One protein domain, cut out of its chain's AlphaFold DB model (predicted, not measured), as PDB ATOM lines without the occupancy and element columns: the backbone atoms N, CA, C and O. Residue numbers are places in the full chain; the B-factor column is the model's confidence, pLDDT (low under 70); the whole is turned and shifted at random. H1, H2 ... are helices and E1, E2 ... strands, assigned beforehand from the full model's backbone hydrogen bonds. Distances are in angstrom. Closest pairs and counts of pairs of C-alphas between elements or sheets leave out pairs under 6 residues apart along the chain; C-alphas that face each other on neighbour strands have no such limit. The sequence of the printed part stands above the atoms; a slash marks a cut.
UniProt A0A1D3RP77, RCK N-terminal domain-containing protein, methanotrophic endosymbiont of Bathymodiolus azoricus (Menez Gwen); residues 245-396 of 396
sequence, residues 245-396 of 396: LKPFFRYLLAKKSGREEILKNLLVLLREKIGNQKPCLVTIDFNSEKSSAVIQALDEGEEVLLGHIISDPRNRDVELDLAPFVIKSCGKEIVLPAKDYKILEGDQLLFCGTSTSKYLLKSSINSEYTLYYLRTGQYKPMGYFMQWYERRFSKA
ATOM      1  N   LEU A 245       9.504  51.921 -45.278       90.44
ATOM      2  CA  LEU A 245      10.152  53.205 -45.615       90.44
ATOM      3  C   LEU A 245       9.590  54.358 -44.780       90.44
ATOM      4  O   LEU A 245      10.292  55.324 -44.489       90.44
ATOM      5  N   LYS A 246       8.311  54.297 -44.388       88.12
ATOM      6  CA  LYS A 246       7.678  55.373 -43.616       88.12
ATOM      7  C   LYS A 246       8.382  55.619 -42.273       88.12
ATOM      8  O   LYS A 246       8.698  56.778 -41.986       88.12
ATOM      9  N   PRO A 247       8.615  54.609 -41.414       91.06
ATOM     10  CA  PRO A 247       9.387  54.817 -40.191       91.06
ATOM     11  C   PRO A 247      10.851  55.173 -40.460       91.06
ATOM     12  O   PRO A 247      11.388  56.021 -39.750       91.06
ATOM     13  N   PHE A 248      11.452  54.648 -41.531       93.19
ATOM     14  CA  PHE A 248      12.800  55.030 -41.962       93.19
ATOM     15  C   PHE A 248      12.926  56.536 -42.232       93.19
ATOM     16  O   PHE A 248      13.750  57.228 -41.636       93.19
ATOM     17  N   PHE A 249      12.046  57.080 -43.074       90.06
ATOM     18  CA  PHE A 249      12.031  58.504 -43.399       90.06
ATOM     19  C   PHE A 249      11.710  59.366 -42.184       90.06
ATOM     20  O   PHE A 249      12.328  60.408 -41.993       90.06
ATOM     21  N   ARG A 250      10.796  58.919 -41.314       89.19
ATOM     22  CA  ARG A 250      10.493  59.618 -40.056       89.19
ATOM     23  C   ARG A 250      11.715  59.708 -39.146       89.19
ATOM     24  O   ARG A 250      11.916  60.733 -38.506       89.19
ATOM     25  N   TYR A 251      12.517  58.647 -39.091       91.69
ATOM     26  CA  TYR A 251      13.763  58.609 -38.338       91.69
ATOM     27  C   TYR A 251      14.794  59.578 -38.926       91.69
ATOM     28  O   TYR A 251      15.346  60.379 -38.178       91.69
ATOM     29  N   LEU A 252      15.011  59.568 -40.244       90.06
ATOM     30  CA  LEU A 252      15.979  60.454 -40.909       90.06
ATOM     31  C   LEU A 252      15.587  61.940 -40.843       90.06
ATOM     32  O   LEU A 252      16.447  62.789 -40.640       90.06
ATOM     33  N   LEU A 253      14.296  62.254 -40.972       85.44
ATOM     34  CA  LEU A 253      13.776  63.628 -40.977       85.44
ATOM     35  C   LEU A 253      13.492  64.200 -39.581       85.44
ATOM     36  O   LEU A 253      13.072  65.353 -39.461       85.44
ATOM     37  N   ALA A 254      13.663  63.416 -38.514       86.75
ATOM     38  CA  ALA A 254      13.448  63.905 -37.158       86.75
ATOM     39  C   ALA A 254      14.434  65.041 -36.838       86.75
ATOM     40  O   ALA A 254      15.632  64.898 -37.058       86.75
ATOM     41  N   LYS A 255      13.959  66.141 -36.241       82.06
ATOM     42  CA  LYS A 255      14.816  67.240 -35.756       82.06
ATOM     43  C   LYS A 255      15.576  66.827 -34.485       82.06
ATOM     44  O   LYS A 255      15.254  67.269 -33.388       82.06
ATOM     45  N   LYS A 256      16.532  65.910 -34.623       86.44
ATOM     46  CA  LYS A 256      17.428  65.431 -33.560       86.44
ATOM     47  C   LYS A 256      18.879  65.592 -34.016       86.44
ATOM     48  O   LYS A 256      19.163  65.463 -35.203       86.44
ATOM     49  N   SER A 257      19.794  65.831 -33.082       85.25
ATOM     50  CA  SER A 257      21.228  65.908 -33.381       85.25
ATOM     51  C   SER A 257      21.749  64.591 -33.980       85.25
ATOM     52  O   SER A 257      21.254  63.515 -33.641       85.25
ATOM     53  N   GLY A 258      22.726  64.676 -34.888       87.75
ATOM     54  CA  GLY A 258      23.382  63.519 -35.523       87.75
ATOM     55  C   GLY A 258      22.663  62.919 -36.740       87.75
ATOM     56  O   GLY A 258      23.197  62.023 -37.385       87.75
ATOM     57  N   ARG A 259      21.468  63.404 -37.102       88.94
ATOM     58  CA  ARG A 259      20.669  62.850 -38.214       88.94
ATOM     59  C   ARG A 259      21.278  63.078 -39.583       88.94
ATOM     60  O   ARG A 259      21.271  62.173 -40.411       88.94
ATOM     61  N   GLU A 260      21.823  64.266 -39.792       84.94
ATOM     62  CA  GLU A 260      22.536  64.608 -41.020       84.94
ATOM     63  C   GLU A 260      23.769  63.724 -41.209       84.94
ATOM     64  O   GLU A 260      24.022  63.266 -42.317       84.94
ATOM     65  N   GLU A 261      24.488  63.429 -40.127       90.00
ATOM     66  CA  GLU A 261      25.670  62.565 -40.155       90.00
ATOM     67  C   GLU A 261      25.302  61.115 -40.486       90.00
ATOM     68  O   GLU A 261      25.891  60.504 -41.372       90.00
ATOM     69  N   ILE A 262      24.251  60.584 -39.851       93.19
ATOM     70  CA  ILE A 262      23.708  59.257 -40.182       93.19
ATOM     71  C   ILE A 262      23.319  59.186 -41.662       93.19
ATOM     72  O   ILE A 262      23.624  58.205 -42.335       93.19
ATOM     73  N   LEU A 263      22.651  60.220 -42.175       91.12
ATOM     74  CA  LEU A 263      22.230  60.274 -43.568       91.12
ATOM     75  C   LEU A 263      23.423  60.338 -44.528       91.12
ATOM     76  O   LEU A 263      23.430  59.619 -45.520       91.12
ATOM     77  N   LYS A 264      24.448  61.142 -44.230       88.88
ATOM     78  CA  LYS A 264      25.681  61.199 -45.030       88.88
ATOM     79  C   LYS A 264      26.384  59.842 -45.076       88.88
ATOM     80  O   LYS A 264      26.685  59.365 -46.166       88.88
ATOM     81  N   ASN A 265      26.564  59.194 -43.926       92.44
ATOM     82  CA  ASN A 265      27.196  57.874 -43.845       92.44
ATOM     83  C   ASN A 265      26.383  56.802 -44.580       92.44
ATOM     84  O   ASN A 265      26.944  55.964 -45.283       92.44
ATOM     85  N   LEU A 266      25.053  56.873 -44.498       93.75
ATOM     86  CA  LEU A 266      24.168  56.017 -45.276       93.75
ATOM     87  C   LEU A 266      24.335  56.232 -46.788       93.75
ATOM     88  O   LEU A 266      24.372  55.257 -47.531       93.75
ATOM     89  N   LEU A 267      24.423  57.481 -47.259       92.12
ATOM     90  CA  LEU A 267      24.632  57.770 -48.681       92.12
ATOM     91  C   LEU A 267      25.961  57.188 -49.177       92.12
ATOM     92  O   LEU A 267      25.989  56.595 -50.252       92.12
ATOM     93  N   VAL A 268      27.036  57.310 -48.390       92.25
ATOM     94  CA  VAL A 268      28.339  56.697 -48.701       92.25
ATOM     95  C   VAL A 268      28.209  55.176 -48.796       92.25
ATOM     96  O   VAL A 268      28.556  54.608 -49.827       92.25
ATOM     97  N   LEU A 269      27.602  54.534 -47.793       93.62
ATOM     98  CA  LEU A 269      27.372  53.086 -47.794       93.62
ATOM     99  C   LEU A 269      26.575  52.626 -49.024       93.62
ATOM    100  O   LEU A 269      26.920  51.634 -49.660       93.62
ATOM    101  N   LEU A 270      25.496  53.333 -49.370       94.88
ATOM    102  CA  LEU A 270      24.663  52.984 -50.523       94.88
ATOM    103  C   LEU A 270      25.421  53.154 -51.846       94.88
ATOM    104  O   LEU A 270      25.248  52.327 -52.740       94.88
ATOM    105  N   ARG A 271      26.288  54.167 -51.968       91.69
ATOM    106  CA  ARG A 271      27.168  54.325 -53.137       91.69
ATOM    107  C   ARG A 271      28.162  53.179 -53.251       91.69
ATOM    108  O   ARG A 271      28.304  52.628 -54.334       91.69
ATOM    109  N   GLU A 272      28.809  52.798 -52.154       93.31
ATOM    110  CA  GLU A 272      29.774  51.693 -52.144       93.31
ATOM    111  C   GLU A 272      29.114  50.359 -52.507       93.31
ATOM    112  O   GLU A 272      29.656  49.596 -53.301       93.31
ATOM    113  N   LYS A 273      27.923  50.093 -51.960       93.56
ATOM    114  CA  LYS A 273      27.203  48.827 -52.153       93.56
ATOM    115  C   LYS A 273      26.488  48.729 -53.498       93.56
ATOM    116  O   LYS A 273      26.407  47.654 -54.073       93.56
ATOM    117  N   ILE A 274      25.869  49.810 -53.970       92.62
ATOM    118  CA  ILE A 274      24.904  49.757 -55.085       92.62
ATOM    119  C   ILE A 274      25.396  50.581 -56.282       92.62
ATOM    120  O   ILE A 274      25.081  50.261 -57.434       92.62
ATOM    121  N   GLY A 275      26.206  51.611 -56.035       85.88
ATOM    122  CA  GLY A 275      26.740  52.502 -57.060       85.88
ATOM    123  C   GLY A 275      25.632  53.172 -57.873       85.88
ATOM    124  O   GLY A 275      24.644  53.665 -57.332       85.88
ATOM    125  N   ASN A 276      25.788  53.142 -59.197       81.50
ATOM    126  CA  ASN A 276      24.846  53.737 -60.150       81.50
ATOM    127  C   ASN A 276      23.704  52.793 -60.562       81.50
ATOM    128  O   ASN A 276      22.935  53.106 -61.472       81.50
ATOM    129  N   GLN A 277      23.593  51.617 -59.937       85.50
ATOM    130  CA  GLN A 277      22.504  50.692 -60.232       85.50
ATOM    131  C   GLN A 277      21.188  51.193 -59.633       85.50
ATOM    132  O   GLN A 277      21.155  51.853 -58.594       85.50
ATOM    133  N   LYS A 278      20.072  50.831 -60.274       85.06
ATOM    134  CA  LYS A 278      18.742  51.136 -59.746       85.06
ATOM    135  C   LYS A 278      18.524  50.372 -58.429       85.06
ATOM    136  O   LYS A 278      18.629  49.142 -58.442       85.06
ATOM    137  N   PRO A 279      18.166  51.051 -57.324       90.50
ATOM    138  CA  PRO A 279      17.951  50.375 -56.056       90.50
ATOM    139  C   PRO A 279      16.763  49.420 -56.119       90.50
ATOM    140  O   PRO A 279      15.703  49.724 -56.672       90.50
ATOM    141  N   CYS A 280      16.930  48.264 -55.488       91.31
ATOM    142  CA  CYS A 280      15.880  47.292 -55.255       91.31
ATOM    143  C   CYS A 280      15.495  47.312 -53.776       91.31
ATOM    144  O   CYS A 280      16.295  46.964 -52.907       91.31
ATOM    145  N   LEU A 281      14.253  47.706 -53.494       93.06
ATOM    146  CA  LEU A 281      13.665  47.599 -52.164       93.06
ATOM    147  C   LEU A 281      12.998  46.232 -52.002       93.06
ATOM    148  O   LEU A 281      12.252  45.777 -52.875       93.06
ATOM    149  N   VAL A 282      13.260  45.569 -50.878       92.69
ATOM    150  CA  VAL A 282      12.638  44.284 -50.547       92.69
ATOM    151  C   VAL A 282      12.335  44.207 -49.060       92.69
ATOM    152  O   VAL A 282      13.196  44.475 -48.230       92.69
ATOM    153  N   THR A 283      11.101  43.824 -48.738       94.44
ATOM    154  CA  THR A 283      10.717  43.439 -47.378       94.44
ATOM    155  C   THR A 283      10.741  41.918 -47.290       94.44
ATOM    156  O   THR A 283      10.149  41.243 -48.136       94.44
ATOM    157  N   ILE A 284      11.458  41.391 -46.304       94.81
ATOM    158  CA  ILE A 284      11.469  39.977 -45.937       94.81
ATOM    159  C   ILE A 284      10.622  39.827 -44.677       94.81
ATOM    160  O   ILE A 284      10.864  40.532 -43.700       94.81
ATOM    161  N   ASP A 285       9.641  38.929 -44.717       95.50
ATOM    162  CA  ASP A 285       8.935  38.479 -43.518       95.50
ATOM    163  C   ASP A 285       9.584  37.173 -43.068       95.50
ATOM    164  O   ASP A 285       9.710  36.249 -43.877       95.50
ATOM    165  N   PHE A 286       9.999  37.105 -41.809       96.88
ATOM    166  CA  PHE A 286      10.599  35.905 -41.249       96.88
ATOM    167  C   PHE A 286       9.503  34.964 -40.753       96.88
ATOM    168  O   PHE A 286       8.963  35.133 -39.665       96.88
ATOM    169  N   ASN A 287       9.131  34.007 -41.597       96.38
ATOM    170  CA  ASN A 287       8.139  32.974 -41.314       96.38
ATOM    171  C   ASN A 287       8.440  31.705 -42.126       96.38
ATOM    172  O   ASN A 287       9.302  31.699 -43.010       96.38
ATOM    173  N   SER A 288       7.723  30.623 -41.828       94.38
ATOM    174  CA  SER A 288       7.963  29.306 -42.430       94.38
ATOM    175  C   SER A 288       7.766  29.268 -43.951       94.38
ATOM    176  O   SER A 288       8.376  28.439 -44.622       94.38
ATOM    177  N   GLU A 289       6.969  30.183 -44.515       94.12
ATOM    178  CA  GLU A 289       6.709  30.270 -45.958       94.12
ATOM    179  C   GLU A 289       7.829  31.000 -46.717       94.12
ATOM    180  O   GLU A 289       8.204  30.598 -47.817       94.12
ATOM    181  N   LYS A 290       8.357  32.099 -46.160       93.94
ATOM    182  CA  LYS A 290       9.259  33.022 -46.879       93.94
ATOM    183  C   LYS A 290      10.731  32.908 -46.481       93.94
ATOM    184  O   LYS A 290      11.589  33.411 -47.217       93.94
ATOM    185  N   SER A 291      11.023  32.286 -45.342       96.69
ATOM    186  CA  SER A 291      12.372  32.139 -44.783       96.69
ATOM    187  C   SER A 291      12.525  30.803 -44.049       96.69
ATOM    188  O   SER A 291      12.868  30.766 -42.865       96.69
ATOM    189  N   SER A 292      12.224  29.702 -44.735       97.12
ATOM    190  CA  SER A 292      12.104  28.370 -44.126       97.12
ATOM    191  C   SER A 292      13.363  27.927 -43.375       97.12
ATOM    192  O   SER A 292      13.261  27.449 -42.250       97.12
ATOM    193  N   ALA A 293      14.552  28.149 -43.945       97.00
ATOM    194  CA  ALA A 293      15.815  27.754 -43.320       97.00
ATOM    195  C   ALA A 293      16.120  28.563 -42.051       97.00
ATOM    196  O   ALA A 293      16.705  28.034 -41.109       97.00
ATOM    197  N   VAL A 294      15.718  29.840 -42.015       97.69
ATOM    198  CA  VAL A 294      15.851  30.667 -40.808       97.69
ATOM    199  C   VAL A 294      14.939  30.137 -39.712       97.69
ATOM    200  O   VAL A 294      15.414  29.942 -38.601       97.69
ATOM    201  N   ILE A 295      13.668  29.858 -40.020       97.94
ATOM    202  CA  ILE A 295      12.721  29.344 -39.022       97.94
ATOM    203  C   ILE A 295      13.154  27.977 -38.501       97.94
ATOM    204  O   ILE A 295      13.202  27.793 -37.294       97.94
ATOM    205  N   GLN A 296      13.589  27.072 -39.379       96.44
ATOM    206  CA  GLN A 296      14.110  25.772 -38.957       96.44
ATOM    207  C   GLN A 296      15.292  25.913 -37.986       96.44
ATOM    208  O   GLN A 296      15.338  25.221 -36.975       96.44
ATOM    209  N   ALA A 297      16.234  26.822 -38.258       96.56
ATOM    210  CA  ALA A 297      17.329  27.080 -37.329       96.56
ATOM    211  C   ALA A 297      16.808  27.593 -35.971       96.56
ATOM    212  O   ALA A 297      17.225  27.097 -34.928       96.56
ATOM    213  N   LEU A 298      15.870  28.544 -35.968       97.12
ATOM    214  CA  LEU A 298      15.284  29.060 -34.726       97.12
ATOM    215  C   LEU A 298      14.557  27.959 -33.928       97.12
ATOM    216  O   LEU A 298      14.716  27.895 -32.709       97.12
ATOM    217  N   ASP A 299      13.831  27.064 -34.603       96.69
ATOM    218  CA  ASP A 299      13.141  25.915 -33.995       96.69
ATOM    219  C   ASP A 299      14.122  24.895 -33.390       96.69
ATOM    220  O   ASP A 299      13.835  24.279 -32.362       96.69
ATOM    221  N   GLU A 300      15.306  24.744 -33.990       95.38
ATOM    222  CA  GLU A 300      16.417  23.935 -33.471       95.38
ATOM    223  C   GLU A 300      17.123  24.594 -32.262       95.38
ATOM    224  O   GLU A 300      18.057  24.021 -31.698       95.38
ATOM    225  N   GLY A 301      16.665  25.773 -31.817       94.81
ATOM    226  CA  GLY A 301      17.237  26.530 -30.696       94.81
ATOM    227  C   GLY A 301      18.490  27.322 -31.069       94.81
ATOM    228  O   GLY A 301      19.220  27.793 -30.195       94.81
ATOM    229  N   GLU A 302      18.754  27.461 -32.362       96.12
ATOM    230  CA  GLU A 302      19.952  28.084 -32.887       96.12
ATOM    231  C   GLU A 302      19.784  29.595 -33.108       96.12
ATOM    232  O   GLU A 302      18.726  30.079 -33.508       96.12
ATOM    233  N   GLU A 303      20.862  30.366 -32.937       96.25
ATOM    234  CA  GLU A 303      20.824  31.814 -33.170       96.25
ATOM    235  C   GLU A 303      21.154  32.189 -34.625       96.25
ATOM    236  O   GLU A 303      22.190  31.805 -35.189       96.25
ATOM    237  N   VAL A 304      20.297  33.024 -35.223       97.81
ATOM    238  CA  VAL A 304      20.519  33.631 -36.541       97.81
ATOM    239  C   VAL A 304      20.669  35.143 -36.390       97.81
ATOM    240  O   VAL A 304      19.726  35.844 -36.031       97.81
ATOM    241  N   LEU A 305      21.867  35.657 -36.673       98.19
ATOM    242  CA  LEU A 305      22.164  37.085 -36.659       98.19
ATOM    243  C   LEU A 305      21.915  37.710 -38.033       98.19
ATOM    244  O   LEU A 305      22.101  37.062 -39.066       98.19
ATOM    245  N   LEU A 306      21.590  39.002 -38.050       97.94
ATOM    246  CA  LEU A 306      21.486  39.788 -39.279       97.94
ATOM    247  C   LEU A 306      22.765  39.690 -40.127       97.94
ATOM    248  O   LEU A 306      22.686  39.496 -41.336       97.94
ATOM    249  N   GLY A 307      23.937  39.740 -39.490       97.25
ATOM    250  CA  GLY A 307      25.243  39.582 -40.130       97.25
ATOM    251  C   GLY A 307      25.378  38.277 -40.916       97.25
ATOM    252  O   GLY A 307      25.940  38.283 -42.009       97.25
ATOM    253  N   HIS A 308      24.798  37.178 -40.423       97.31
ATOM    254  CA  HIS A 308      24.841  35.890 -41.117       97.31
ATOM    255  C   HIS A 308      24.077  35.946 -42.443       97.31
ATOM    256  O   HIS A 308      24.572  35.469 -43.456       97.31
ATOM    257  N   ILE A 309      22.888  36.556 -42.469       97.06
ATOM    258  CA  ILE A 309      22.033  36.545 -43.668       97.06
ATOM    259  C   ILE A 309      22.428  37.592 -44.717       97.06
ATOM    260  O   ILE A 309      22.055  37.453 -45.879       97.06
ATOM    261  N   ILE A 310      23.163  38.639 -44.326       96.94
ATOM    262  CA  ILE A 310      23.661  39.668 -45.255       96.94
ATOM    263  C   ILE A 310      25.058  39.356 -45.803       96.94
ATOM    264  O   ILE A 310      25.564  40.121 -46.618       96.94
ATOM    265  N   SER A 311      25.683  38.263 -45.367       97.00
ATOM    266  CA  SER A 311      26.979  37.803 -45.871       97.00
ATOM    267  C   SER A 311      26.834  37.132 -47.244       97.00
ATOM    268  O   SER A 311      25.813  36.505 -47.532       97.00
ATOM    269  N   ASP A 312      27.836  37.264 -48.114       96.00
ATOM    270  CA  ASP A 312      27.814  36.653 -49.443       96.00
ATOM    271  C   ASP A 312      28.008  35.130 -49.323       96.00
ATOM    272  O   ASP A 312      29.011  34.671 -48.769       96.00
ATOM    273  N   PRO A 313      27.095  34.301 -49.864       93.75
ATOM    274  CA  PRO A 313      27.203  32.846 -49.768       93.75
ATOM    275  C   PRO A 313      28.440  32.266 -50.471       93.75
ATOM    276  O   PRO A 313      28.811  31.124 -50.207       93.75
ATOM    277  N   ARG A 314      29.090  33.029 -51.359       92.12
ATOM    278  CA  ARG A 314      30.333  32.643 -52.046       92.12
ATOM    279  C   ARG A 314      31.575  32.994 -51.228       92.12
ATOM    280  O   ARG A 314      32.599  32.340 -51.386       92.12
ATOM    281  N   ASN A 315      31.492  34.017 -50.377       92.44
ATOM    282  CA  ASN A 315      32.564  34.454 -49.488       92.44
ATOM    283  C   ASN A 315      31.972  35.168 -48.261       92.44
ATOM    284  O   ASN A 315      31.604  36.336 -48.351       92.44
ATOM    285  N   ARG A 316      31.919  34.481 -47.111       92.44
ATOM    286  CA  ARG A 316      31.260  34.994 -45.893       92.44
ATOM    287  C   ARG A 316      31.918  36.240 -45.298       92.44
ATOM    288  O   ARG A 316      31.276  36.937 -44.523       92.44
ATOM    289  N   ASP A 317      33.183  36.503 -45.627       93.19
ATOM    290  CA  ASP A 317      33.915  37.672 -45.122       93.19
ATOM    291  C   ASP A 317      33.519  38.957 -45.867       93.19
ATOM    292  O   ASP A 317      33.873  40.064 -45.462       93.19
ATOM    293  N   VAL A 318      32.767  38.808 -46.961       94.94
ATOM    294  CA  VAL A 318      32.215  39.898 -47.754       94.94
ATOM    295  C   VAL A 318      30.709  39.924 -47.562       94.94
ATOM    296  O   VAL A 318      30.027  38.905 -47.572       94.94
ATOM    297  N   GLU A 319      30.165  41.117 -47.407       96.25
ATOM    298  CA  GLU A 319      28.725  41.311 -47.363       96.25
ATOM    299  C   GLU A 319      28.136  41.474 -48.757       96.25
ATOM    300  O   GLU A 319      28.736  42.095 -49.632       96.25
ATOM    301  N   LEU A 320      26.891  41.039 -48.906       96.56
ATOM    302  CA  LEU A 320      26.067  41.332 -50.062       96.56
ATOM    303  C   LEU A 320      25.950  42.849 -50.307       96.56
ATOM    304  O   LEU A 320      25.982  43.672 -49.383       96.56
ATOM    305  N   ASP A 321      25.726  43.197 -51.574       96.50
ATOM    306  CA  ASP A 321      25.438  44.550 -52.067       96.50
ATOM    307  C   ASP A 321      24.022  45.004 -51.666       96.50
ATOM    308  O   ASP A 321      23.120  45.180 -52.497       96.50
ATOM    309  N   LEU A 322      23.775  45.081 -50.360       95.38
ATOM    310  CA  LEU A 322      22.519  45.496 -49.749       95.38
ATOM    311  C   LEU A 322      22.761  46.153 -48.386       95.38
ATOM    312  O   LEU A 322      23.749  45.881 -47.709       95.38
ATOM    313  N   ALA A 323      21.823  47.000 -47.978       96.06
ATOM    314  CA  ALA A 323      21.805  47.693 -46.702       96.06
ATOM    315  C   ALA A 323      20.456  47.460 -45.991       96.06
ATOM    316  O   ALA A 323      19.398  47.671 -46.601       96.06
ATOM    317  N   PRO A 324      20.453  47.041 -44.712       96.75
ATOM    318  CA  PRO A 324      19.237  46.941 -43.912       96.75
ATOM    319  C   PRO A 324      18.758  48.337 -43.496       96.75
ATOM    320  O   PRO A 324      19.510  49.121 -42.922       96.75
ATOM    321  N   PHE A 325      17.495  48.663 -43.767       96.50
ATOM    322  CA  PHE A 325      16.912  49.967 -43.437       96.50
ATOM    323  C   PHE A 325      16.139  49.942 -42.130       96.50
ATOM    324  O   PHE A 325      16.368  50.788 -41.267       96.50
ATOM    325  N   VAL A 326      15.196  49.012 -41.984       97.38
ATOM    326  CA  VAL A 326      14.298  48.957 -40.824       97.38
ATOM    327  C   VAL A 326      13.908  47.525 -40.547       97.38
ATOM    328  O   VAL A 326      13.458  46.837 -41.462       97.38
ATOM    329  N   ILE A 327      13.990  47.127 -39.281       97.31
ATOM    330  CA  ILE A 327      13.319  45.939 -38.771       97.31
ATOM    331  C   ILE A 327      12.108  46.338 -37.937       97.31
ATOM    332  O   ILE A 327      12.163  47.270 -37.132       97.31
ATOM    333  N   LYS A 328      11.001  45.637 -38.151       97.12
ATOM    334  CA  LYS A 328       9.816  45.687 -37.311       97.12
ATOM    335  C   LYS A 328       9.689  44.349 -36.595       97.12
ATOM    336  O   LYS A 328       9.433  43.339 -37.240       97.12
ATOM    337  N   SER A 329       9.841  44.379 -35.279       96.00
ATOM    338  CA  SER A 329       9.822  43.206 -34.405       96.00
ATOM    339  C   SER A 329       8.885  43.456 -33.233       96.00
ATOM    340  O   SER A 329       8.981  44.497 -32.581       96.00
ATOM    341  N   CYS A 330       7.923  42.558 -33.001       91.44
ATOM    342  CA  CYS A 330       6.924  42.675 -31.926       91.44
ATOM    343  C   CYS A 330       6.283  44.081 -31.807       91.44
ATOM    344  O   CYS A 330       6.072  44.604 -30.714       91.44
ATOM    345  N   GLY A 331       6.021  44.738 -32.944       88.50
ATOM    346  CA  GLY A 331       5.438  46.086 -33.001       88.50
ATOM    347  C   GLY A 331       6.409  47.253 -32.764       88.50
ATOM    348  O   GLY A 331       5.995  48.403 -32.895       88.50
ATOM    349  N   LYS A 332       7.688  46.996 -32.469       94.19
ATOM    350  CA  LYS A 332       8.749  48.010 -32.374       94.19
ATOM    351  C   LYS A 332       9.494  48.136 -33.697       94.19
ATOM    352  O   LYS A 332       9.694  47.150 -34.395       94.19
ATOM    353  N   GLU A 333       9.918  49.352 -34.022       95.50
ATOM    354  CA  GLU A 333      10.675  49.671 -35.236       95.50
ATOM    355  C   GLU A 333      12.118  50.026 -34.845       95.50
ATOM    356  O   GLU A 333      12.335  50.960 -34.070       95.50
ATOM    357  N   ILE A 334      13.101  49.302 -35.381       96.19
ATOM    358  CA  ILE A 334      14.529  49.596 -35.214       96.19
ATOM    359  C   ILE A 334      15.078  49.974 -36.586       96.19
ATOM    360  O   ILE A 334      14.989  49.212 -37.548       96.19
ATOM    361  N   VAL A 335      15.614  51.186 -36.682       96.06
ATOM    362  CA  VAL A 335      16.137  51.755 -37.926       96.06
ATOM    363  C   VAL A 335      17.645  51.557 -37.970       96.06
ATOM    364  O   VAL A 335      18.307  51.830 -36.972       96.06
ATOM    365  N   LEU A 336      18.161  51.129 -39.126       95.94
ATOM    366  CA  LEU A 336      19.559  50.755 -39.350       95.94
ATOM    367  C   LEU A 336      20.035  49.743 -38.285       95.94
ATOM    368  O   LEU A 336      20.911  50.068 -37.482       95.94
ATOM    369  N   PRO A 337      19.411  48.546 -38.215       96.88
ATOM    370  CA  PRO A 337      19.754  47.551 -37.204       96.88
ATOM    371  C   PRO A 337      21.217  47.112 -37.327       96.88
ATOM    372  O   PRO A 337      21.755  46.985 -38.427       96.88
ATOM    373  N   ALA A 338      21.849  46.865 -36.180       96.50
ATOM    374  CA  ALA A 338      23.217  46.371 -36.114       96.50
ATOM    375  C   ALA A 338      23.308  44.900 -36.562       96.50
ATOM    376  O   ALA A 338      22.330  44.151 -36.515       96.50
ATOM    377  N   LYS A 339      24.492  44.480 -37.023       96.38
ATOM    378  CA  LYS A 339      24.719  43.143 -37.605       96.38
ATOM    379  C   LYS A 339      24.542  42.006 -36.592       96.38
ATOM    380  O   LYS A 339      24.271  40.877 -36.981       96.38
ATOM    381  N   ASP A 340      24.684  42.302 -35.310       97.31
ATOM    382  CA  ASP A 340      24.476  41.392 -34.184       97.31
ATOM    383  C   ASP A 340      23.001  41.283 -33.756       97.31
ATOM    384  O   ASP A 340      22.687  40.581 -32.796       97.31
ATOM    385  N   TYR A 341      22.078  41.940 -34.466       97.88
ATOM    386  CA  TYR A 341      20.650  41.768 -34.229       97.88
ATOM    387  C   TYR A 341      20.243  40.298 -34.430       97.88
ATOM    388  O   TYR A 341      20.466  39.730 -35.503       97.88
ATOM    389  N   LYS A 342      19.614  39.708 -33.408       97.81
ATOM    390  CA  LYS A 342      19.084  38.339 -33.420       97.81
ATOM    391  C   LYS A 342      17.718  38.318 -34.097       97.81
ATOM    392  O   LYS A 342      16.786  38.948 -33.607       97.81
ATOM    393  N   ILE A 343      17.617  37.608 -35.213       97.88
ATOM    394  CA  ILE A 343      16.382  37.484 -35.989       97.88
ATOM    395  C   ILE A 343      15.376  36.642 -35.209       97.88
ATOM    396  O   ILE A 343      15.722  35.570 -34.718       97.88
ATOM    397  N   LEU A 344      14.136  37.124 -35.124       97.44
ATOM    398  CA  LEU A 344      13.025  36.414 -34.502       97.44
ATOM    399  C   LEU A 344      11.978  36.014 -35.546       97.44
ATOM    400  O   LEU A 344      11.809  36.676 -36.573       97.44
ATOM    401  N   GLU A 345      11.232  34.946 -35.263       96.69
ATOM    402  CA  GLU A 345      10.038  34.621 -36.040       96.69
ATOM    403  C   GLU A 345       9.017  35.771 -35.946       96.69
ATOM    404  O   GLU A 345       8.767  36.335 -34.879       96.69
ATOM    405  N   GLY A 346       8.433  36.137 -37.085       96.25
ATOM    406  CA  GLY A 346       7.504  37.257 -37.214       96.25
ATOM    407  C   GLY A 346       8.172  38.612 -37.458       96.25
ATOM    408  O   GLY A 346       7.460  39.590 -37.707       96.25
ATOM    409  N   ASP A 347       9.507  38.691 -37.440       97.69
ATOM    410  CA  ASP A 347      10.214  39.911 -37.823       97.69
ATOM    411  C   ASP A 347       9.925  40.277 -39.286       97.69
ATOM    412  O   ASP A 347       9.841  39.426 -40.174       97.69
ATOM    413  N   GLN A 348       9.809  41.577 -39.556       97.06
ATOM    414  CA  GLN A 348       9.763  42.120 -40.913       97.06
ATOM    415  C   GLN A 348      10.961  43.031 -41.126       97.06
ATOM    416  O   GLN A 348      11.122  44.015 -40.405       97.06
ATOM    417  N   LEU A 349      11.779  42.750 -42.134       96.75
ATOM    418  CA  LEU A 349      13.011  43.490 -42.383       96.75
ATOM    419  C   LEU A 349      13.042  44.041 -43.804       96.75
ATOM    420  O   LEU A 349      12.915  43.310 -44.787       96.75
ATOM    421  N   LEU A 350      13.213  45.354 -43.902       96.94
ATOM    422  CA  LEU A 350      13.348  46.076 -45.156       96.94
ATOM    423  C   LEU A 350      14.819  46.274 -45.505       96.94
ATOM    424  O   LEU A 350      15.577  46.847 -44.722       96.94
ATOM    425  N   PHE A 351      15.168  45.908 -46.731       96.31
ATOM    426  CA  PHE A 351      16.481  46.121 -47.324       96.31
ATOM    427  C   PHE A 351      16.404  47.011 -48.563       96.31
ATOM    428  O   PHE A 351      15.401  47.020 -49.283       96.31
ATOM    429  N   CYS A 352      17.509  47.698 -48.840       95.88
ATOM    430  CA  CYS A 352      17.802  48.338 -50.116       95.88
ATOM    431  C   CYS A 352      19.093  47.742 -50.682       95.88
ATOM    432  O   CYS A 352      20.106  47.743 -49.995       95.88
ATOM    433  N   GLY A 353      19.072  47.218 -51.904       95.38
ATOM    434  CA  GLY A 353      20.237  46.567 -52.507       95.38
ATOM    435  C   GLY A 353      20.140  46.460 -54.022       95.38
ATOM    436  O   GLY A 353      19.301  47.108 -54.647       95.38
ATOM    437  N   THR A 354      20.972  45.614 -54.620       95.06
ATOM    438  CA  THR A 354      20.876  45.236 -56.035       95.06
ATOM    439  C   THR A 354      19.859  44.105 -56.249       95.06
ATOM    440  O   THR A 354      19.469  43.381 -55.329       95.06
ATOM    441  N   SER A 355      19.412  43.912 -57.494       94.00
ATOM    442  CA  SER A 355      18.553  42.768 -57.848       94.00
ATOM    443  C   SER A 355      19.240  41.426 -57.560       94.00
ATOM    444  O   SER A 355      18.592  40.483 -57.104       94.00
ATOM    445  N   THR A 356      20.555  41.360 -57.781       94.94
ATOM    446  CA  THR A 356      21.388  40.181 -57.515       94.94
ATOM    447  C   THR A 356      21.472  39.881 -56.022       94.94
ATOM    448  O   THR A 356      21.222  38.748 -55.612       94.94
ATOM    449  N   SER A 357      21.756  40.888 -55.190       95.56
ATOM    450  CA  SER A 357      21.880  40.698 -53.743       95.56
ATOM    451  C   SER A 357      20.546  40.301 -53.103       95.56
ATOM    452  O   SER A 357      20.512  39.411 -52.255       95.56
ATOM    453  N   LYS A 358      19.422  40.839 -53.596       95.50
ATOM    454  CA  LYS A 358      18.073  40.377 -53.232       95.50
ATOM    455  C   LYS A 358      17.858  38.889 -53.526       95.50
ATOM    456  O   LYS A 358      17.255  38.194 -52.708       95.50
ATOM    457  N   TYR A 359      18.276  38.406 -54.698       95.81
ATOM    458  CA  TYR A 359      18.130  36.994 -55.059       95.81
ATOM    459  C   TYR A 359      18.988  36.099 -54.155       95.81
ATOM    460  O   TYR A 359      18.476  35.128 -53.599       95.81
ATOM    461  N   LEU A 360      20.256  36.468 -53.947       96.50
ATOM    462  CA  LEU A 360      21.181  35.734 -53.080       96.50
ATOM    463  C   LEU A 360      20.699  35.691 -51.628       96.50
ATOM    464  O   LEU A 360      20.710  34.622 -51.021       96.50
ATOM    465  N   LEU A 361      20.199  36.811 -51.096       96.75
ATOM    466  CA  LEU A 361      19.589  36.873 -49.768       96.75
ATOM    467  C   LEU A 361      18.412  35.896 -49.664       96.75
ATOM    468  O   LEU A 361      18.384  35.059 -48.768       96.75
ATOM    469  N   LYS A 362      17.459  35.966 -50.606       96.44
ATOM    470  CA  LYS A 362      16.280  35.084 -50.612       96.44
ATOM    471  C   LYS A 362      16.649  33.608 -50.720       96.44
ATOM    472  O   LYS A 362      16.006  32.782 -50.080       96.44
ATOM    473  N   SER A 363      17.659  33.281 -51.520       95.88
ATOM    474  CA  SER A 363      18.171  31.917 -51.628       95.88
ATOM    475  C   SER A 363      18.819  31.464 -50.318       95.88
ATOM    476  O   SER A 363      18.527  30.369 -49.847       95.88
ATOM    477  N   SER A 364      19.622  32.324 -49.686       95.75
ATOM    478  CA  SER A 364      20.347  32.003 -48.450       95.75
ATOM    479  C   SER A 364      19.405  31.749 -47.272       95.75
ATOM    480  O   SER A 364      19.575  30.762 -46.567       95.75
ATOM    481  N   ILE A 365      18.360  32.565 -47.097       97.25
ATOM    482  CA  ILE A 365      17.389  32.403 -45.994       97.25
ATOM    483  C   ILE A 365      16.407  31.232 -46.182       97.25
ATOM    484  O   ILE A 365      15.639  30.936 -45.270       97.25
ATOM    485  N   ASN A 366      16.406  30.582 -47.352       96.88
ATOM    486  CA  ASN A 366      15.573  29.411 -47.661       96.88
ATOM    487  C   ASN A 366      16.400  28.141 -47.940       96.88
ATOM    488  O   ASN A 366      15.833  27.089 -48.221       96.88
ATOM    489  N   SER A 367      17.731  28.222 -47.866       95.69
ATOM    490  CA  SER A 367      18.642  27.092 -48.055       95.69
ATOM    491  C   SER A 367      19.311  26.749 -46.731       95.69
ATOM    492  O   SER A 367      20.182  27.480 -46.260       95.69
ATOM    493  N   GLU A 368      18.934  25.611 -46.146       93.25
ATOM    494  CA  GLU A 368      19.491  25.116 -44.882       93.25
ATOM    495  C   GLU A 368      21.025  25.009 -44.929       93.25
ATOM    496  O   GLU A 368      21.715  25.424 -43.999       93.25
ATOM    497  N   TYR A 369      21.574  24.515 -46.043       92.69
ATOM    498  CA  TYR A 369      23.016  24.359 -46.237       92.69
ATOM    499  C   TYR A 369      23.742  25.700 -46.312       92.69
ATOM    500  O   TYR A 369      24.788  25.877 -45.688       92.69
ATOM    501  N   THR A 370      23.187  26.644 -47.076       94.25
ATOM    502  CA  THR A 370      23.786  27.970 -47.243       94.25
ATOM    503  C   THR A 370      23.747  28.732 -45.928       94.25
ATOM    504  O   THR A 370      24.762  29.281 -45.514       94.25
ATOM    505  N   LEU A 371      22.599  28.728 -45.245       95.75
ATOM    506  CA  LEU A 371      22.458  29.400 -43.961       95.75
ATOM    507  C   LEU A 371      23.383  28.788 -42.909       95.75
ATOM    508  O   LEU A 371      24.023  29.529 -42.168       95.75
ATOM    509  N   TYR A 372      23.504  27.458 -42.867       94.50
ATOM    510  CA  TYR A 372      24.440  26.790 -41.967       94.50
ATOM    511  C   TYR A 372      25.878  27.263 -42.207       94.50
ATOM    512  O   TYR A 372      26.528  27.701 -41.263       94.50
ATOM    513  N   TYR A 373      26.339  27.279 -43.463       94.81
ATOM    514  CA  TYR A 373      27.670  27.783 -43.817       94.81
ATOM    515  C   TYR A 373      27.877  29.247 -43.421       94.81
ATOM    516  O   TYR A 373      28.902  29.586 -42.834       94.81
ATOM    517  N   LEU A 374      26.902  30.116 -43.683       95.06
ATOM    518  CA  LEU A 374      26.999  31.532 -43.327       95.06
ATOM    519  C   LEU A 374      27.060  31.760 -41.807       95.06
ATOM    520  O   LEU A 374      27.702  32.708 -41.354       95.06
ATOM    521  N   ARG A 375      26.425  30.888 -41.016       94.94
ATOM    522  CA  ARG A 375      26.437  30.942 -39.547       94.94
ATOM    523  C   ARG A 375      27.721  30.367 -38.945       94.94
ATOM    524  O   ARG A 375      28.303  30.976 -38.055       94.94
ATOM    525  N   THR A 376      28.152  29.193 -39.404       91.94
ATOM    526  CA  THR A 376      29.220  28.410 -38.752       91.94
ATOM    527  C   THR A 376      30.576  28.537 -39.444       91.94
ATOM    528  O   THR A 376      31.611  28.273 -38.836       91.94
ATOM    529  N   GLY A 377      30.595  28.932 -40.719       89.56
ATOM    530  CA  GLY A 377      31.767  28.852 -41.591       89.56
ATOM    531  C   GLY A 377      32.076  27.440 -42.100       89.56
ATOM    532  O   GLY A 377      33.107  27.251 -42.740       89.56
ATOM    533  N   GLN A 378      31.219  26.453 -41.821       87.44
ATOM    534  CA  GLN A 378      31.416  25.050 -42.190       87.44
ATOM    535  C   GLN A 378      30.353  24.590 -43.191       87.44
ATOM    536  O   GLN A 378      29.200  25.010 -43.134       87.44
ATOM    537  N   TYR A 379      30.719  23.699 -44.112       82.94
ATOM    538  CA  TYR A 379      29.761  23.116 -45.053       82.94
ATOM    539  C   TYR A 379      29.071  21.903 -44.433       82.94
ATOM    540  O   TYR A 379      29.741  20.968 -44.003       82.94
ATOM    541  N   LYS A 380      27.732  21.881 -44.448       75.88
ATOM    542  CA  LYS A 380      26.968  20.676 -44.097       75.88
ATOM    543  C   LYS A 380      27.294  19.551 -45.098       75.88
ATOM    544  O   LYS A 380      27.310  19.808 -46.307       75.88
ATOM    545  N   PRO A 381      27.503  18.304 -44.649       70.25
ATOM    546  CA  PRO A 381      27.774  17.173 -45.538       70.25
ATOM    547  C   PRO A 381      26.594  16.895 -46.487       70.25
ATOM    548  O   PRO A 381      25.514  16.475 -46.066       70.25
ATOM    549  N   MET A 382      26.811  17.094 -47.791       65.25
ATOM    550  CA  MET A 382      25.759  16.993 -48.818       65.25
ATOM    551  C   MET A 382      25.493  15.569 -49.338       65.25
ATOM    552  O   MET A 382      24.474  15.334 -49.981       65.25
ATOM    553  N   GLY A 383      26.384  14.607 -49.076       70.88
ATOM    554  CA  GLY A 383      26.257  13.224 -49.555       70.88
ATOM    555  C   GLY A 383      26.135  12.201 -48.427       70.88
ATOM    556  O   GLY A 383      26.742  12.370 -47.370       70.88
ATOM    557  N   TYR A 384      25.432  11.089 -48.680       63.34
ATOM    558  CA  TYR A 384      25.304   9.960 -47.740       63.34
ATOM    559  C   TYR A 384      26.656   9.468 -47.205       63.34
ATOM    560  O   TYR A 384      26.779   9.171 -46.021       63.34
ATOM    561  N   PHE A 385      27.686   9.427 -48.057       68.94
ATOM    562  CA  PHE A 385      29.045   9.051 -47.659       68.94
ATOM    563  C   PHE A 385      29.681  10.063 -46.697       68.94
ATOM    564  O   PHE A 385      30.310   9.680 -45.717       68.94
ATOM    565  N   MET A 386      29.478  11.356 -46.948       64.50
ATOM    566  CA  MET A 386      30.033  12.446 -46.145       64.50
ATOM    567  C   MET A 386      29.342  12.516 -44.772       64.50
ATOM    568  O   MET A 386      30.011  12.608 -43.748       64.50
ATOM    569  N   GLN A 387      28.017  12.329 -44.741       66.62
ATOM    570  CA  GLN A 387      27.234  12.190 -43.506       66.62
ATOM    571  C   GLN A 387      27.616  10.929 -42.719       66.62
ATOM    572  O   GLN A 387      27.678  10.952 -41.491       66.62
ATOM    573  N   TRP A 388      27.876   9.815 -43.409       74.19
ATOM    574  CA  TRP A 388      28.365   8.585 -42.787       74.19
ATOM    575  C   TRP A 388      29.763   8.766 -42.184       74.19
ATOM    576  O   TRP A 388      30.001   8.316 -41.063       74.19
ATOM    577  N   TYR A 389      30.662   9.453 -42.892       70.38
ATOM    578  CA  TYR A 389      32.019   9.741 -42.431       70.38
ATOM    579  C   TYR A 389      32.011  10.634 -41.184       70.38
ATOM    580  O   TYR A 389      32.615  10.271 -40.176       70.38
ATOM    581  N   GLU A 390      31.251  11.733 -41.190       70.88
ATOM    582  CA  GLU A 390      31.111  12.598 -40.010       70.88
ATOM    583  C   GLU A 390      30.537  11.847 -38.802       70.88
ATOM    584  O   GLU A 390      31.117  11.884 -37.715       70.88
ATOM    585  N   ARG A 391      29.451  11.079 -38.985       69.38
ATOM    586  CA  ARG A 391      28.848  10.280 -37.899       69.38
ATOM    587  C   ARG A 391      29.816   9.266 -37.292       69.38
ATOM    588  O   ARG A 391      29.661   8.916 -36.123       69.38
ATOM    589  N   ARG A 392      30.764   8.760 -38.083       66.38
ATOM    590  CA  ARG A 392      31.691   7.698 -37.678       66.38
ATOM    591  C   ARG A 392      33.014   8.222 -37.120       66.38
ATOM    592  O   ARG A 392      33.621   7.515 -36.323       66.38
ATOM    593  N   PHE A 393      33.441   9.424 -37.505       65.69
ATOM    594  CA  PHE A 393      34.785   9.928 -37.194       65.69
ATOM    595  C   PHE A 393      34.833  11.318 -36.537       65.69
ATOM    596  O   PHE A 393      35.908  11.722 -36.117       65.69
ATOM    597  N   SER A 394      33.711  12.039 -36.400       56.62
ATOM    598  CA  SER A 394      33.680  13.391 -35.793       56.62
ATOM    599  C   SER A 394      33.184  13.427 -34.338       56.62
ATOM    600  O   SER A 394      32.986  14.500 -33.781       56.62
ATOM    601  N   LYS A 395      32.996  12.265 -33.696       47.34
ATOM    602  CA  LYS A 395      32.878  12.163 -32.231       47.34
ATOM    603  C   LYS A 395      34.249  11.815 -31.643       47.34
ATOM    604  O   LYS A 395      34.543  10.634 -31.460       47.34
ATOM    605  N   ALA A 396      35.063  12.832 -31.384       41.03
ATOM    606  CA  ALA A 396      36.235  12.768 -30.513       41.03
ATOM    607  C   ALA A 396      36.260  14.024 -29.642       41.03
ATOM    608  O   ALA A 396      36.096  15.120 -30.224       41.03
TER     609      ALA A 396
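What this domain is: This is residues 245 to 396 of the 396 residues of the protein "RCK N-terminal domain-containing protein" of methanotrophic endosymbiont of Bathymodiolus azoricus (Menez Gwen) (UniProt A0A1D3RP77). A small antiparallel sheet makes the core, with H1 across one face, H5 along the opposite face and H2 over E3. Beyond the sheet, H3 and H4 pack on H6, and past H6 residues 383 to 388 and 391 to 396, most of them in H7, stick out at one end of the long axis. The 152 printed residues hold seven named helices and five named strands, in the order H1 H2 E1 H3 H4 E2 E3 E4 E5 H5 H6 H7; the class is mixed, helices and strands, and the sheet's order is E1 E5 E3 E4. The whole is only just compact, close to loose, with a radius of gyration of the C-alphas of 17.5 A, and spans 62 by 34 by 28 A.

Where its parts are: Find C-alpha 245 at (10.152, 53.205, -45.615), where H1, residues 245 to 252, begins. H2, residues 259 to 274, runs 21.8 A; E1, residues 280 to 285, runs 16.2 A. Then come H3, residues 292 to 299, H4, residues 306 to 309, and E2, residues 315 to 319. From C-alpha 322 at (22.519, 45.496, -49.749), E3 runs 20.0 A to residue 329 and bends by 54 degrees at residue 325. E4 holds residues 332 to 335, E5 residues 348 to 353, H5 residues 355 to 364 and H6 residues 368 to 376. H7, residues 384 to 393, ends at C-alpha 393, (34.785, 9.928, -37.194).

How they stand to each other: In the sheet, look at N 282 and O 351, 3.0 A, for E1 and E5; N 325 and O 350, 2.8 A, for E5 and E3; and N 327 and O 334, 2.9 A, for the hairpin E3 and E4. There are three layers, helices on both faces of the sheet: H1 and H2 on one, H5 on the other. H1 runs across the strands at a height of 8.1 A over the sheet, its closest C-alphas to E4 being Phe 248 and Val 335, 6.2 A. H2 touches H1 with residues 259 to 263 alone, closest at the C-alphas of Leu 252 and Arg 259, 5.9 A. H5 lies over E1 and E5, height 9.7 A; its closest C-alphas to E1 are Ser 355 and Cys 280, 5.9 A. H6 touches H3 at the C-alphas of Glu 368 and Ala 293, 4.8 A, and H4 at those of Leu 374 and His 308, 5.3 A. E2 pairs with no named strand. Every O i to N i+4 pair is within hydrogen-bond range in H1, H2, H3, H5, H6 and H7; H4 is too short for such a pair.

The domain as a whole: The C-alphas farthest apart are those of Lys 255 and Arg 392, 61.9 A. The printed part has no cut, and the link E4 to E5, 12 residues, is long. Look for pLDDT under 70 at residues 382, 384 to 387 and 391 to 396.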